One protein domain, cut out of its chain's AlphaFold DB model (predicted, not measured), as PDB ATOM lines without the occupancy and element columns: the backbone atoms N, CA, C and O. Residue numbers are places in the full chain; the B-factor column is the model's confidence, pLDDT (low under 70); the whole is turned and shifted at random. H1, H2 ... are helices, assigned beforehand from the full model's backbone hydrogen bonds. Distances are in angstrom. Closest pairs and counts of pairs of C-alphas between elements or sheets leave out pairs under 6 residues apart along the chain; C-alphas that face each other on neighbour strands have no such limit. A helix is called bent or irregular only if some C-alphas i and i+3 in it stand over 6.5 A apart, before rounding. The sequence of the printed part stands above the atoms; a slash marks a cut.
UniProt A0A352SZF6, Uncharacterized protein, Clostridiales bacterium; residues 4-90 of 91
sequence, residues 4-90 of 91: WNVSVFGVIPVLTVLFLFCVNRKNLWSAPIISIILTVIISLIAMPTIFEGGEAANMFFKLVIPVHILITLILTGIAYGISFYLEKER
ATOM      1  N   TRP A   4      91.683  48.729   7.560       72.50
ATOM      2  CA  TRP A   4      90.670  49.528   6.891       72.50
ATOM      3  C   TRP A   4      89.340  49.579   7.660       72.50
ATOM      4  O   TRP A   4      88.865  50.658   8.010       72.50
ATOM      5  N   ASN A   5      88.777  48.420   8.013       71.94
ATOM      6  CA  ASN A   5      87.499  48.340   8.724       71.94
ATOM      7  C   ASN A   5      87.593  48.966  10.120       71.94
ATOM      8  O   ASN A   5      86.701  49.705  10.531       71.94
ATOM      9  N   VAL A   6      88.698  48.739  10.835       77.50
ATOM     10  CA  VAL A   6      88.917  49.348  12.161       77.50
ATOM     11  C   VAL A   6      88.979  50.875  12.063       77.50
ATOM     12  O   VAL A   6      88.423  51.582  12.905       77.50
ATOM     13  N   SER A   7      89.606  51.396  11.008       77.50
ATOM     14  CA  SER A   7      89.712  52.838  10.785       77.50
ATOM     15  C   SER A   7      88.352  53.466  10.464       77.50
ATOM     16  O   SER A   7      87.979  54.468  11.074       77.50
ATOM     17  N   VAL A   8      87.590  52.837   9.565       71.12
ATOM     18  CA  VAL A   8      86.282  53.323   9.099       71.12
ATOM     19  C   VAL A   8      85.216  53.272  10.190       71.12
ATOM     20  O   VAL A   8      84.469  54.231  10.361       71.12
ATOM     21  N   PHE A   9      85.143  52.183  10.956       71.56
ATOM     22  CA  PHE A   9      84.092  52.003  11.964       71.56
ATOM     23  C   PHE A   9      84.481  52.453  13.370       71.56
ATOM     24  O   PHE A   9      83.597  52.700  14.186       71.56
ATOM     25  N   GLY A  10      85.776  52.548  13.668       73.12
ATOM     26  CA  GLY A  10      86.275  52.905  14.994       73.12
ATOM     27  C   GLY A  10      86.925  54.280  15.016       73.12
ATOM     28  O   GLY A  10      86.433  55.196  15.666       73.12
ATOM     29  N   VAL A  11      88.034  54.439  14.295       80.06
ATOM     30  CA  VAL A  11      88.912  55.613  14.441       80.06
ATOM     31  C   VAL A  11      88.234  56.906  13.984       80.06
ATOM     32  O   VAL A  11      88.201  57.874  14.740       80.06
ATOM     33  N   ILE A  12      87.660  56.928  12.779       80.25
ATOM     34  CA  ILE A  12      86.992  58.113  12.215       80.25
ATOM     35  C   ILE A  12      85.835  58.616  13.097       80.25
ATOM     36  O   ILE A  12      85.833  59.804  13.441       80.25
ATOM     37  N   PRO A  13      84.868  57.771  13.505       75.81
ATOM     38  CA  PRO A  13      83.746  58.242  14.307       75.81
ATOM     39  C   PRO A  13      84.174  58.676  15.709       75.81
ATOM     40  O   PRO A  13      83.693  59.695  16.205       75.81
ATOM     41  N   VAL A  14      85.141  57.981  16.320       79.75
ATOM     42  CA  VAL A  14      85.698  58.375  17.623       79.75
ATOM     43  C   VAL A  14      86.400  59.726  17.547       79.75
ATOM     44  O   VAL A  14      86.115  60.604  18.361       79.75
ATOM     45  N   LEU A  15      87.270  59.932  16.554       81.06
ATOM     46  CA  LEU A  15      87.963  61.206  16.370       81.06
ATOM     47  C   LEU A  15      86.990  62.345  16.071       81.06
ATOM     48  O   LEU A  15      87.143  63.427  16.628       81.06
ATOM     49  N   THR A  16      85.971  62.106  15.245       77.00
ATOM     50  CA  THR A  16      84.971  63.127  14.898       77.00
ATOM     51  C   THR A  16      84.185  63.576  16.129       77.00
ATOM     52  O   THR A  16      84.028  64.776  16.365       77.00
ATOM     53  N   VAL A  17      83.732  62.627  16.953       72.88
ATOM     54  CA  VAL A  17      82.990  62.929  18.184       72.88
ATOM     55  C   VAL A  17      83.887  63.604  19.218       72.88
ATOM     56  O   VAL A  17      83.471  64.606  19.793       72.88
ATOM     57  N   LEU A  18      85.122  63.129  19.422       78.69
ATOM     58  CA  LEU A  18      86.084  63.770  20.330       78.69
ATOM     59  C   LEU A  18      86.422  65.196  19.892       78.69
ATOM     60  O   LEU A  18      86.436  66.111  20.713       78.69
ATOM     61  N   PHE A  19      86.657  65.401  18.597       79.38
ATOM     62  CA  PHE A  19      86.942  66.716  18.043       79.38
ATOM     63  C   PHE A  19      85.777  67.680  18.283       79.38
ATOM     64  O   PHE A  19      85.981  68.769  18.816       79.38
ATOM     65  N   LEU A  20      84.542  67.274  17.972       75.56
ATOM     66  CA  LEU A  20      83.359  68.111  18.199       75.56
ATOM     67  C   LEU A  20      83.067  68.330  19.687       75.56
ATOM     68  O   LEU A  20      82.666  69.428  20.069       75.56
ATOM     69  N   PHE A  21      83.342  67.338  20.532       74.81
ATOM     70  CA  PHE A  21      83.270  67.469  21.986       74.81
ATOM     71  C   PHE A  21      84.254  68.515  22.528       74.81
ATOM     72  O   PHE A  21      83.905  69.297  23.412       74.81
ATOM     73  N   CYS A  22      85.475  68.575  21.993       74.69
ATOM     74  CA  CYS A  22      86.471  69.566  22.398       74.69
ATOM     75  C   CYS A  22      86.198  70.960  21.817       74.69
ATOM     76  O   CYS A  22      86.330  71.947  22.536       74.69
ATOM     77  N   VAL A  23      85.824  71.049  20.537       72.44
ATOM     78  CA  VAL A  23      85.712  72.325  19.813       72.44
ATOM     79  C   VAL A  23      84.376  73.016  20.064       72.44
ATOM     80  O   VAL A  23      84.347  74.226  20.271       72.44
ATOM     81  N   ASN A  24      83.256  72.285  20.035       66.50
ATOM     82  CA  ASN A  24      81.938  72.908  20.117       66.50
ATOM     83  C   ASN A  24      80.887  71.982  20.748       66.50
ATOM     84  O   ASN A  24      80.024  71.431  20.061       66.50
ATOM     85  N   ARG A  25      80.926  71.866  22.084       67.62
ATOM     86  CA  ARG A  25      79.998  71.039  22.886       67.62
ATOM     87  C   ARG A  25      78.519  71.300  22.580       67.62
ATOM     88  O   ARG A  25      77.722  70.367  22.584       67.62
ATOM     89  N   LYS A  26      78.149  72.542  22.240       65.81
ATOM     90  CA  LYS A  26      76.770  72.908  21.864       65.81
ATOM     91  C   LYS A  26      76.290  72.243  20.570       65.81
ATOM     92  O   LYS A  26      75.096  72.010  20.426       65.81
ATOM     93  N   ASN A  27      77.207  71.881  19.673       66.69
ATOM     94  CA  ASN A  27      76.906  71.261  18.380       66.69
ATOM     95  C   ASN A  27      77.213  69.754  18.351       66.69
ATOM     96  O   ASN A  27      77.284  69.168  17.271       66.69
ATOM     97  N   LEU A  28      77.360  69.105  19.514       68.75
ATOM     98  CA  LEU A  28      77.566  67.652  19.616       68.75
ATOM     99  C   LEU A  28      76.485  66.848  18.881       68.75
ATOM    100  O   LEU A  28      76.785  65.816  18.293       68.75
ATOM    101  N   TRP A  29      75.252  67.354  18.829       69.94
ATOM    102  CA  TRP A  29      74.151  66.741  18.080       69.94
ATOM    103  C   TRP A  29      74.381  66.661  16.564       69.94
ATOM    104  O   TRP A  29      73.802  65.798  15.910       69.94
ATOM    105  N   SER A  30      75.244  67.511  16.001       71.81
ATOM    106  CA  SER A  30      75.616  67.458  14.582       71.81
ATOM    107  C   SER A  30      76.751  66.463  14.302       71.81
ATOM    108  O   SER A  30      77.041  66.182  13.140       71.81
ATOM    109  N   ALA A  31      77.386  65.904  15.341       70.44
ATOM    110  CA  ALA A  31      78.501  64.968  15.202       70.44
ATOM    111  C   ALA A  31      78.180  63.689  14.417       70.44
ATOM    112  O   ALA A  31      79.001  63.323  13.573       70.44
ATOM    113  N   PRO A  32      77.009  63.040  14.590       70.25
ATOM    114  CA  PRO A  32      76.645  61.878  13.790       70.25
ATOM    115  C   PRO A  32      76.594  62.231  12.305       70.25
ATOM    116  O   PRO A  32      77.197  61.546  11.490       70.25
ATOM    117  N   ILE A  33      75.952  63.352  11.960       75.00
ATOM    118  CA  ILE A  33      75.785  63.802  10.572       75.00
ATOM    119  C   ILE A  33      77.150  64.068   9.928       75.00
ATOM    120  O   ILE A  33      77.427  63.568   8.841       75.00
ATOM    121  N   ILE A  34      78.026  64.804  10.617       76.12
ATOM    122  CA  ILE A  34      79.372  65.123  10.121       76.12
ATOM    123  C   ILE A  34      80.212  63.848   9.968       76.12
ATOM    124  O   ILE A  34      80.874  63.673   8.946       76.12
ATOM    125  N   SER A  35      80.146  62.933  10.939       73.56
ATOM    126  CA  SER A  35      80.873  61.659  10.897       73.56
ATOM    127  C   SER A  35      80.411  60.768   9.747       73.56
ATOM    128  O   SER A  35      81.240  60.141   9.088       73.56
ATOM    129  N   ILE A  36      79.104  60.725   9.470       76.00
ATOM    130  CA  ILE A  36      78.545  59.970   8.343       76.00
ATOM    131  C   ILE A  36      79.043  60.557   7.026       76.00
ATOM    132  O   ILE A  36      79.552  59.812   6.196       76.00
ATOM    133  N   ILE A  37      78.938  61.877   6.841       79.94
ATOM    134  CA  ILE A  37      79.385  62.541   5.608       79.94
ATOM    135  C   ILE A  37      80.874  62.268   5.375       79.94
ATOM    136  O   ILE A  37      81.261  61.849   4.286       79.94
ATOM    137  N   LEU A  38      81.702  62.439   6.407       78.19
ATOM    138  CA  LEU A  38      83.141  62.219   6.315       78.19
ATOM    139  C   LEU A  38      83.473  60.753   6.002       78.19
ATOM    140  O   LEU A  38      84.304  60.473   5.141       78.19
ATOM    141  N   THR A  39      82.782  59.818   6.649       74.69
ATOM    142  CA  THR A  39      82.968  58.382   6.422       74.69
ATOM    143  C   THR A  39      82.535  57.959   5.030       74.69
ATOM    144  O   THR A  39      83.227  57.161   4.400       74.69
ATOM    145  N   VAL A  40      81.425  58.499   4.521       76.56
ATOM    146  CA  VAL A  40      80.983  58.260   3.145       76.56
ATOM    147  C   VAL A  40      82.049  58.759   2.175       76.56
ATOM    148  O   VAL A  40      82.503  57.981   1.346       76.56
ATOM    149  N   ILE A  41      82.531  59.995   2.327       80.62
ATOM    150  CA  ILE A  41      83.580  60.555   1.459       80.62
ATOM    151  C   ILE A  41      84.847  59.686   1.483       80.62
ATOM    152  O   ILE A  41      85.358  59.319   0.428       80.62
ATOM    153  N   ILE A  42      85.337  59.309   2.666       77.94
ATOM    154  CA  ILE A  42      86.554  58.493   2.810       77.94
ATOM    155  C   ILE A  42      86.364  57.094   2.214       77.94
ATOM    156  O   ILE A  42      87.251  56.584   1.530       77.94
ATOM    157  N   SER A  43      85.202  56.482   2.437       71.75
ATOM    158  CA  SER A  43      84.896  55.155   1.900       71.75
ATOM    159  C   SER A  43      84.801  55.165   0.378       71.75
ATOM    160  O   SER A  43      85.280  54.234  -0.258       71.75
ATOM    161  N   LEU A  44      84.253  56.234  -0.209       74.88
ATOM    162  CA  LEU A  44      84.203  56.415  -1.660       74.88
ATOM    163  C   LEU A  44      85.597  56.590  -2.275       74.88
ATOM    164  O   LEU A  44      85.847  56.077  -3.361       74.88
ATOM    165  N   ILE A  45      86.510  57.287  -1.589       76.50
ATOM    166  CA  ILE A  45      87.896  57.463  -2.057       76.50
ATOM    167  C   ILE A  45      88.651  56.131  -2.050       76.50
ATOM    168  O   ILE A  45      89.415  55.843  -2.968       76.50
ATOM    169  N   ALA A  46      88.461  55.317  -1.015       71.69
ATOM    170  CA  ALA A  46      89.230  54.091  -0.844       71.69
ATOM    171  C   ALA A  46      88.632  52.864  -1.535       71.69
ATOM    172  O   ALA A  46      89.373  51.973  -1.946       71.69
ATOM    173  N   MET A  47      87.308  52.809  -1.670       72.31
ATOM    174  CA  MET A  47      86.600  51.799  -2.453       72.31
ATOM    175  C   MET A  47      85.739  52.487  -3.516       72.31
ATOM    176  O   MET A  47      84.520  52.586  -3.370       72.31
ATOM    177  N   PRO A  48      86.352  52.932  -4.629       69.50
ATOM    178  CA  PRO A  48      85.606  53.520  -5.740       69.50
ATOM    179  C   PRO A  48      84.655  52.512  -6.405       69.50
ATOM    180  O   PRO A  48      83.662  52.914  -7.004       69.50
ATOM    181  N   THR A  49      84.886  51.206  -6.220       70.88
ATOM    182  CA  THR A  49      84.008  50.110  -6.673       70.88
ATOM    183  C   THR A  49      82.592  50.177  -6.084       70.88
ATOM    184  O   THR A  49      81.672  49.559  -6.614       70.88
ATOM    185  N   ILE A  50      82.366  50.973  -5.028       70.12
ATOM    186  CA  ILE A  50      81.023  51.294  -4.514       70.12
ATOM    187  C   ILE A  50      80.178  52.019  -5.583       70.12
ATOM    188  O   ILE A  50      78.961  51.836  -5.613       70.12
ATOM    189  N   PHE A  51      80.790  52.800  -6.484       67.69
ATOM    190  CA  PHE A  51      80.088  53.472  -7.591       67.69
ATOM    191  C   PHE A  51      79.814  52.568  -8.790       67.69
ATOM    192  O   PHE A  51      78.897  52.850  -9.558       67.69
ATOM    193  N   GLU A  52      80.583  51.492  -8.957       72.44
ATOM    194  CA  GLU A  52      80.463  50.604 -10.119       72.44
ATOM    195  C   GLU A  52      79.180  49.760 -10.086       72.44
ATOM    196  O   GLU A  52      78.779  49.201 -11.104       72.44
ATOM    197  N   GLY A  53      78.478  49.749  -8.948       66.88
ATOM    198  CA  GLY A  53      77.219  49.037  -8.778       66.88
ATOM    199  C   GLY A  53      77.437  47.530  -8.640       66.88
ATOM    200  O   GLY A  53      78.213  46.907  -9.353       66.88
ATOM    201  N   GLY A  54      76.753  46.919  -7.672       79.12
ATOM    202  CA  GLY A  54      76.899  45.494  -7.378       79.12
ATOM    203  C   GLY A  54      76.832  45.196  -5.886       79.12
ATOM    204  O   GLY A  54      76.270  45.967  -5.102       79.12
ATOM    205  N   GLU A  55      77.412  44.068  -5.483       76.38
ATOM    206  CA  GLU A  55      77.386  43.593  -4.094       76.38
ATOM    207  C   GLU A  55      78.072  44.566  -3.128       76.38
ATOM    208  O   GLU A  55      77.522  44.852  -2.065       76.38
ATOM    209  N   ALA A  56      79.205  45.154  -3.529       71.12
ATOM    210  CA  ALA A  56      79.945  46.119  -2.715       71.12
ATOM    211  C   ALA A  56      79.111  47.373  -2.395       71.12
ATOM    212  O   ALA A  56      79.060  47.807  -1.245       71.12
ATOM    213  N   ALA A  57      78.384  47.910  -3.381       75.38
ATOM    214  CA  ALA A  57      77.487  49.045  -3.183       75.38
ATOM    215  C   ALA A  57      76.320  48.680  -2.253       75.38
ATOM    216  O   ALA A  57      76.012  49.398  -1.303       75.38
ATOM    217  N   ASN A  58      75.691  47.527  -2.489       81.38
ATOM    218  CA  ASN A  58      74.541  47.084  -1.707       81.38
ATOM    219  C   ASN A  58      74.920  46.841  -0.235       81.38
ATOM    220  O   ASN A  58      74.208  47.287   0.663       81.38
ATOM    221  N   MET A  59      76.071  46.212   0.026       80.38
ATOM    222  CA  MET A  59      76.605  46.036   1.382       80.38
ATOM    223  C   MET A  59      76.983  47.373   2.027       80.38
ATOM    224  O   MET A  59      76.718  47.585   3.212       80.38
ATOM    225  N   PHE A  60      77.540  48.311   1.261       78.75
ATOM    226  CA  PHE A  60      77.892  49.629   1.776       78.75
ATOM    227  C   PHE A  60      76.654  50.421   2.231       78.75
ATOM    228  O   PHE A  60      76.552  50.839   3.386       78.75
ATOM    229  N   PHE A  61      75.653  50.563   1.364       79.19
ATOM    230  CA  PHE A  61      74.462  51.348   1.688       79.19
ATOM    231  C   PHE A  61      73.529  50.654   2.695       79.19
ATOM    232  O   PHE A  61      72.926  51.343   3.517       79.19
ATOM    233  N   LYS A  62      73.406  49.315   2.679       82.56
ATOM    234  CA  LYS A  62      72.487  48.588   3.583       82.56
ATOM    235  C   LYS A  62      73.089  48.157   4.914       82.56
ATOM    236  O   LYS A  62      72.330  47.905   5.844       82.56
ATOM    237  N   LEU A  63      74.406  48.020   5.009       81.81
ATOM    238  CA  LEU A  63      75.072  47.484   6.198       81.81
ATOM    239  C   LEU A  63      76.037  48.507   6.791       81.81
ATOM    240  O   LEU A  63      75.888  48.883   7.951       81.81
ATOM    241  N   VAL A  64      76.972  49.014   5.987       79.19
ATOM    242  CA  VAL A  64      78.018  49.933   6.466       79.19
ATOM    243  C   VAL A  64      77.418  51.238   6.983       79.19
ATOM    244  O   VAL A  64      77.703  51.623   8.115       79.19
ATOM    245  N   ILE A  65      76.541  51.888   6.210       81.88
ATOM    246  CA  ILE A  65      75.923  53.156   6.621       81.88
ATOM    247  C   ILE A  65      75.073  52.999   7.896       81.88
ATOM    248  O   ILE A  65      75.328  53.734   8.850       81.88
ATOM    249  N   PRO A  66      74.114  52.054   7.995       84.12
ATOM    250  CA  PRO A  66      73.296  51.911   9.200       84.12
ATOM    251  C   PRO A  66      74.104  51.566  10.453       84.12
ATOM    252  O   PRO A  66      73.845  52.119  11.520       84.12
ATOM    253  N   VAL A  67      75.114  50.696  10.331       85.19
ATOM    254  CA  VAL A  67      75.996  50.350  11.455       85.19
ATOM    255  C   VAL A  67      76.820  51.562  11.884       85.19
ATOM    256  O   VAL A  67      76.928  51.842  13.077       85.19
ATOM    257  N   HIS A  68      77.356  52.328  10.932       81.75
ATOM    258  CA  HIS A  68      78.118  53.532  11.238       81.75
ATOM    259  C   HIS A  68      77.248  54.615  11.901       81.75
ATOM    260  O   HIS A  68      77.674  55.251  12.866       81.75
ATOM    261  N   ILE A  69      76.001  54.781  11.445       82.38
ATOM    262  CA  ILE A  69      75.000  55.650  12.083       82.38
ATOM    263  C   ILE A  69      74.747  55.208  13.527       82.38
ATOM    264  O   ILE A  69      74.764  56.034  14.435       82.38
ATOM    265  N   LEU A  70      74.544  53.909  13.757       85.06
ATOM    266  CA  LEU A  70      74.272  53.381  15.090       85.06
ATOM    267  C   LEU A  70      75.441  53.640  16.051       85.06
ATOM    268  O   LEU A  70      75.232  54.145  17.153       85.06
ATOM    269  N   ILE A  71      76.671  53.347  15.620       83.94
ATOM    270  CA  ILE A  71      77.883  53.572  16.421       83.94
ATOM    271  C   ILE A  71      78.041  55.061  16.744       83.94
ATOM    272  O   ILE A  71      78.227  55.425  17.903       83.94
ATOM    273  N   THR A  72      77.938  55.929  15.735       80.69
ATOM    274  CA  THR A  72      78.107  57.380  15.916       80.69
ATOM    275  C   THR A  72      77.022  57.992  16.797       80.69
ATOM    276  O   THR A  72      77.329  58.877  17.597       80.69
ATOM    277  N   LEU A  73      75.780  57.503  16.718       84.00
ATOM    278  CA  LEU A  73      74.690  57.905  17.611       84.00
ATOM    279  C   LEU A  73      74.968  57.530  19.065       84.00
ATOM    280  O   LEU A  73      74.836  58.385  19.940       84.00
ATOM    281  N   ILE A  74      75.385  56.287  19.330       86.62
ATOM    282  CA  ILE A  74      75.733  55.836  20.685       86.62
ATOM    283  C   ILE A  74      76.872  56.695  21.240       86.62
ATOM    284  O   ILE A  74      76.775  57.217  22.351       86.62
ATOM    285  N   LEU A  75      77.924  56.899  20.447       82.69
ATOM    286  CA  LEU A  75      79.091  57.674  20.858       82.69
ATOM    287  C   LEU A  75      78.736  59.139  21.146       82.69
ATOM    288  O   LEU A  75      79.189  59.711  22.137       82.69
ATOM    289  N   THR A  76      77.879  59.728  20.311       82.56
ATOM    290  CA  THR A  76      77.372  61.094  20.491       82.56
ATOM    291  C   THR A  76      76.493  61.202  21.731       82.56
ATOM    292  O   THR A  76      76.628  62.163  22.482       82.56
ATOM    293  N   GLY A  77      75.628  60.216  21.988       81.62
ATOM    294  CA  GLY A  77      74.802  60.165  23.194       81.62
ATOM    295  C   GLY A  77      75.643  60.119  24.470       81.62
ATOM    296  O   GLY A  77      75.389  60.881  25.403       81.62
ATOM    297  N   ILE A  78      76.699  59.296  24.484       84.94
ATOM    298  CA  ILE A  78      77.654  59.224  25.599       84.94
ATOM    299  C   ILE A  78      78.377  60.566  25.771       84.94
ATOM    300  O   ILE A  78      78.407  61.110  26.874       84.94
ATOM    301  N   ALA A  79      78.917  61.132  24.689       81.12
ATOM    302  CA  ALA A  79      79.620  62.412  24.725       81.12
ATOM    303  C   ALA A  79      78.711  63.555  25.208       81.12
ATOM    304  O   ALA A  79      79.130  64.392  26.006       81.12
ATOM    305  N   TYR A  80      77.448  63.569  24.784       79.62
ATOM    306  CA  TYR A  80      76.462  64.540  25.243       79.62
ATOM    307  C   TYR A  80      76.142  64.370  26.734       79.62
ATOM    308  O   TYR A  80      76.138  65.357  27.467       79.62
ATOM    309  N   GLY A  81      75.955  63.132  27.205       80.62
ATOM    310  CA  GLY A  81      75.746  62.836  28.626       80.62
ATOM    311  C   GLY A  81      76.912  63.301  29.504       80.62
ATOM    312  O   GLY A  81      76.694  63.957  30.522       80.62
ATOM    313  N   ILE A  82      78.151  63.050  29.067       81.19
ATOM    314  CA  ILE A  82      79.362  63.537  29.744       81.19
ATOM    315  C   ILE A  82      79.418  65.071  29.718       81.19
ATOM    316  O   ILE A  82      79.730  65.686  30.735       81.19
ATOM    317  N   SER A  83      79.095  65.705  28.584       75.44
ATOM    318  CA  SER A  83      79.070  67.170  28.477       75.44
ATOM    319  C   SER A  83      78.069  67.784  29.449       75.44
ATOM    320  O   SER A  83      78.401  68.754  30.123       75.44
ATOM    321  N   PHE A  84      76.866  67.216  29.537       73.94
ATOM    322  CA  PHE A  84      75.812  67.694  30.427       73.94
ATOM    323  C   PHE A  84      76.204  67.545  31.902       73.94
ATOM    324  O   PHE A  84      75.979  68.457  32.697       73.94
ATOM    325  N   TYR A  85      76.842  66.428  32.263       78.25
ATOM    326  CA  TYR A  85      77.371  66.216  33.610       78.25
ATOM    327  C   TYR A  85      78.475  67.231  33.958       78.25
ATOM    328  O   TYR A  85      78.403  67.888  34.991       78.25
ATOM    329  N   LEU A  86      79.439  67.447  33.055       74.44
ATOM    330  CA  LEU A  86      80.522  68.421  33.245       74.44
ATOM    331  C   LEU A  86      80.037  69.877  33.299       74.44
ATOM    332  O   LEU A  86      80.669  70.711  33.941       74.44
ATOM    333  N   GLU A  87      78.957  70.214  32.594       68.38
ATOM    334  CA  GLU A  87      78.374  71.560  32.620       68.38
ATOM    335  C   GLU A  87      77.594  71.812  33.915       68.38
ATOM    336  O   GLU A  87      77.596  72.929  34.419       68.38
ATOM    337  N   LYS A  88      77.026  70.758  34.513       62.12
ATOM    338  CA  LYS A  88      76.406  70.799  35.843       62.12
ATOM    339  C   LYS A  88      77.424  70.933  36.987       62.12
ATOM    340  O   LYS A  88      77.061  71.416  38.053       62.12
ATOM    341  N   GLU A  89      78.675  70.522  36.775       58.03
ATOM    342  CA  GLU A  89      79.778  70.647  37.744       58.03
ATOM    343  C   GLU A  89      80.584  71.954  37.616       58.03
ATOM    344  O   GLU A  89      81.510  72.177  38.400       58.03
ATOM    345  N   ARG A  90      80.262  72.840  36.661       43.69
ATOM    346  CA  ARG A  90      80.852  74.186  36.632       43.69
ATOM    347  C   ARG A  90      80.102  75.105  37.615       43.69
ATOM    348  O   ARG A  90      78.900  75.279  37.423       43.69
TER     349      ARG A  90
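Overview. This is residues 4 to 90 of the 91 residues of an uncharacterized protein of Clostridiales bacterium (UniProt A0A352SZF6). Three helices form a slender up-and-down bundle, each running against the one before it: H1 and H2 fold into a hairpin, and the long H3 packs along both and reaches past the turn between them. The outline is a rod, 52 by 19 by 19 A. The printed part has 87 residues with three named helices, in the order H1, H2, H3, and no named strand; the class is all helix. It is only just loose, close to compact, with a radius of gyration of the C-alphas of 14.7 A.

Along the chain. H1, residues 4 to 23, begins at C-alpha 4 (90.670, 49.528, 6.891) and is 26.7 A long. It is irregular, only just, with C-alphas 9 and 12 6.8 A apart, and has a kink of 30 degrees near residue 11. H2, residues 25 to 46, spans 30.6 A; it is irregular, with C-alphas 26 and 29 7.7 A apart, and has a kink of 47 degrees near residue 32. H3, residues 55 to 88, is the longest, 48.3 A, with a kink of 26 degrees near residue 65, and ends at C-alpha 88 (76.406, 70.799, 35.843).

Arrangement. H1 and H2, a helical hairpin, touch at a shallow tilt of 29 degrees, opposite ways; their closest C-alphas, of Pro 13 and Ser 35, are 5.6 A apart. H2 and H3, also a helical hairpin, touch at a shallow tilt of 24 degrees, opposite ways; their closest C-alphas, of Pro 32 and Thr 72, are 5.2 A apart. H3 touches H1 with residues 68 to 83 alone, at a shallow tilt of 30 degrees, the same way; the closest C-alphas, of Pro 13 and Thr 72, are 5.9 A apart. Of the O i to N i+4 pairs, 14 of 16 in H1, 13 of 18 in H2 and 28 of 30 in H3 are within hydrogen-bond range.

Size, cuts and confidence. The C-alphas farthest apart, of Gly 54 and Arg 90, are 52.7 A apart. The printed part has no cut; the link H1 to H2 is tight, and the link H2 to H3 is short. Mean pLDDT of the printed part is 75.6; residues 24 to 29, 48, 51, 53 and 87 to 90 are under 70.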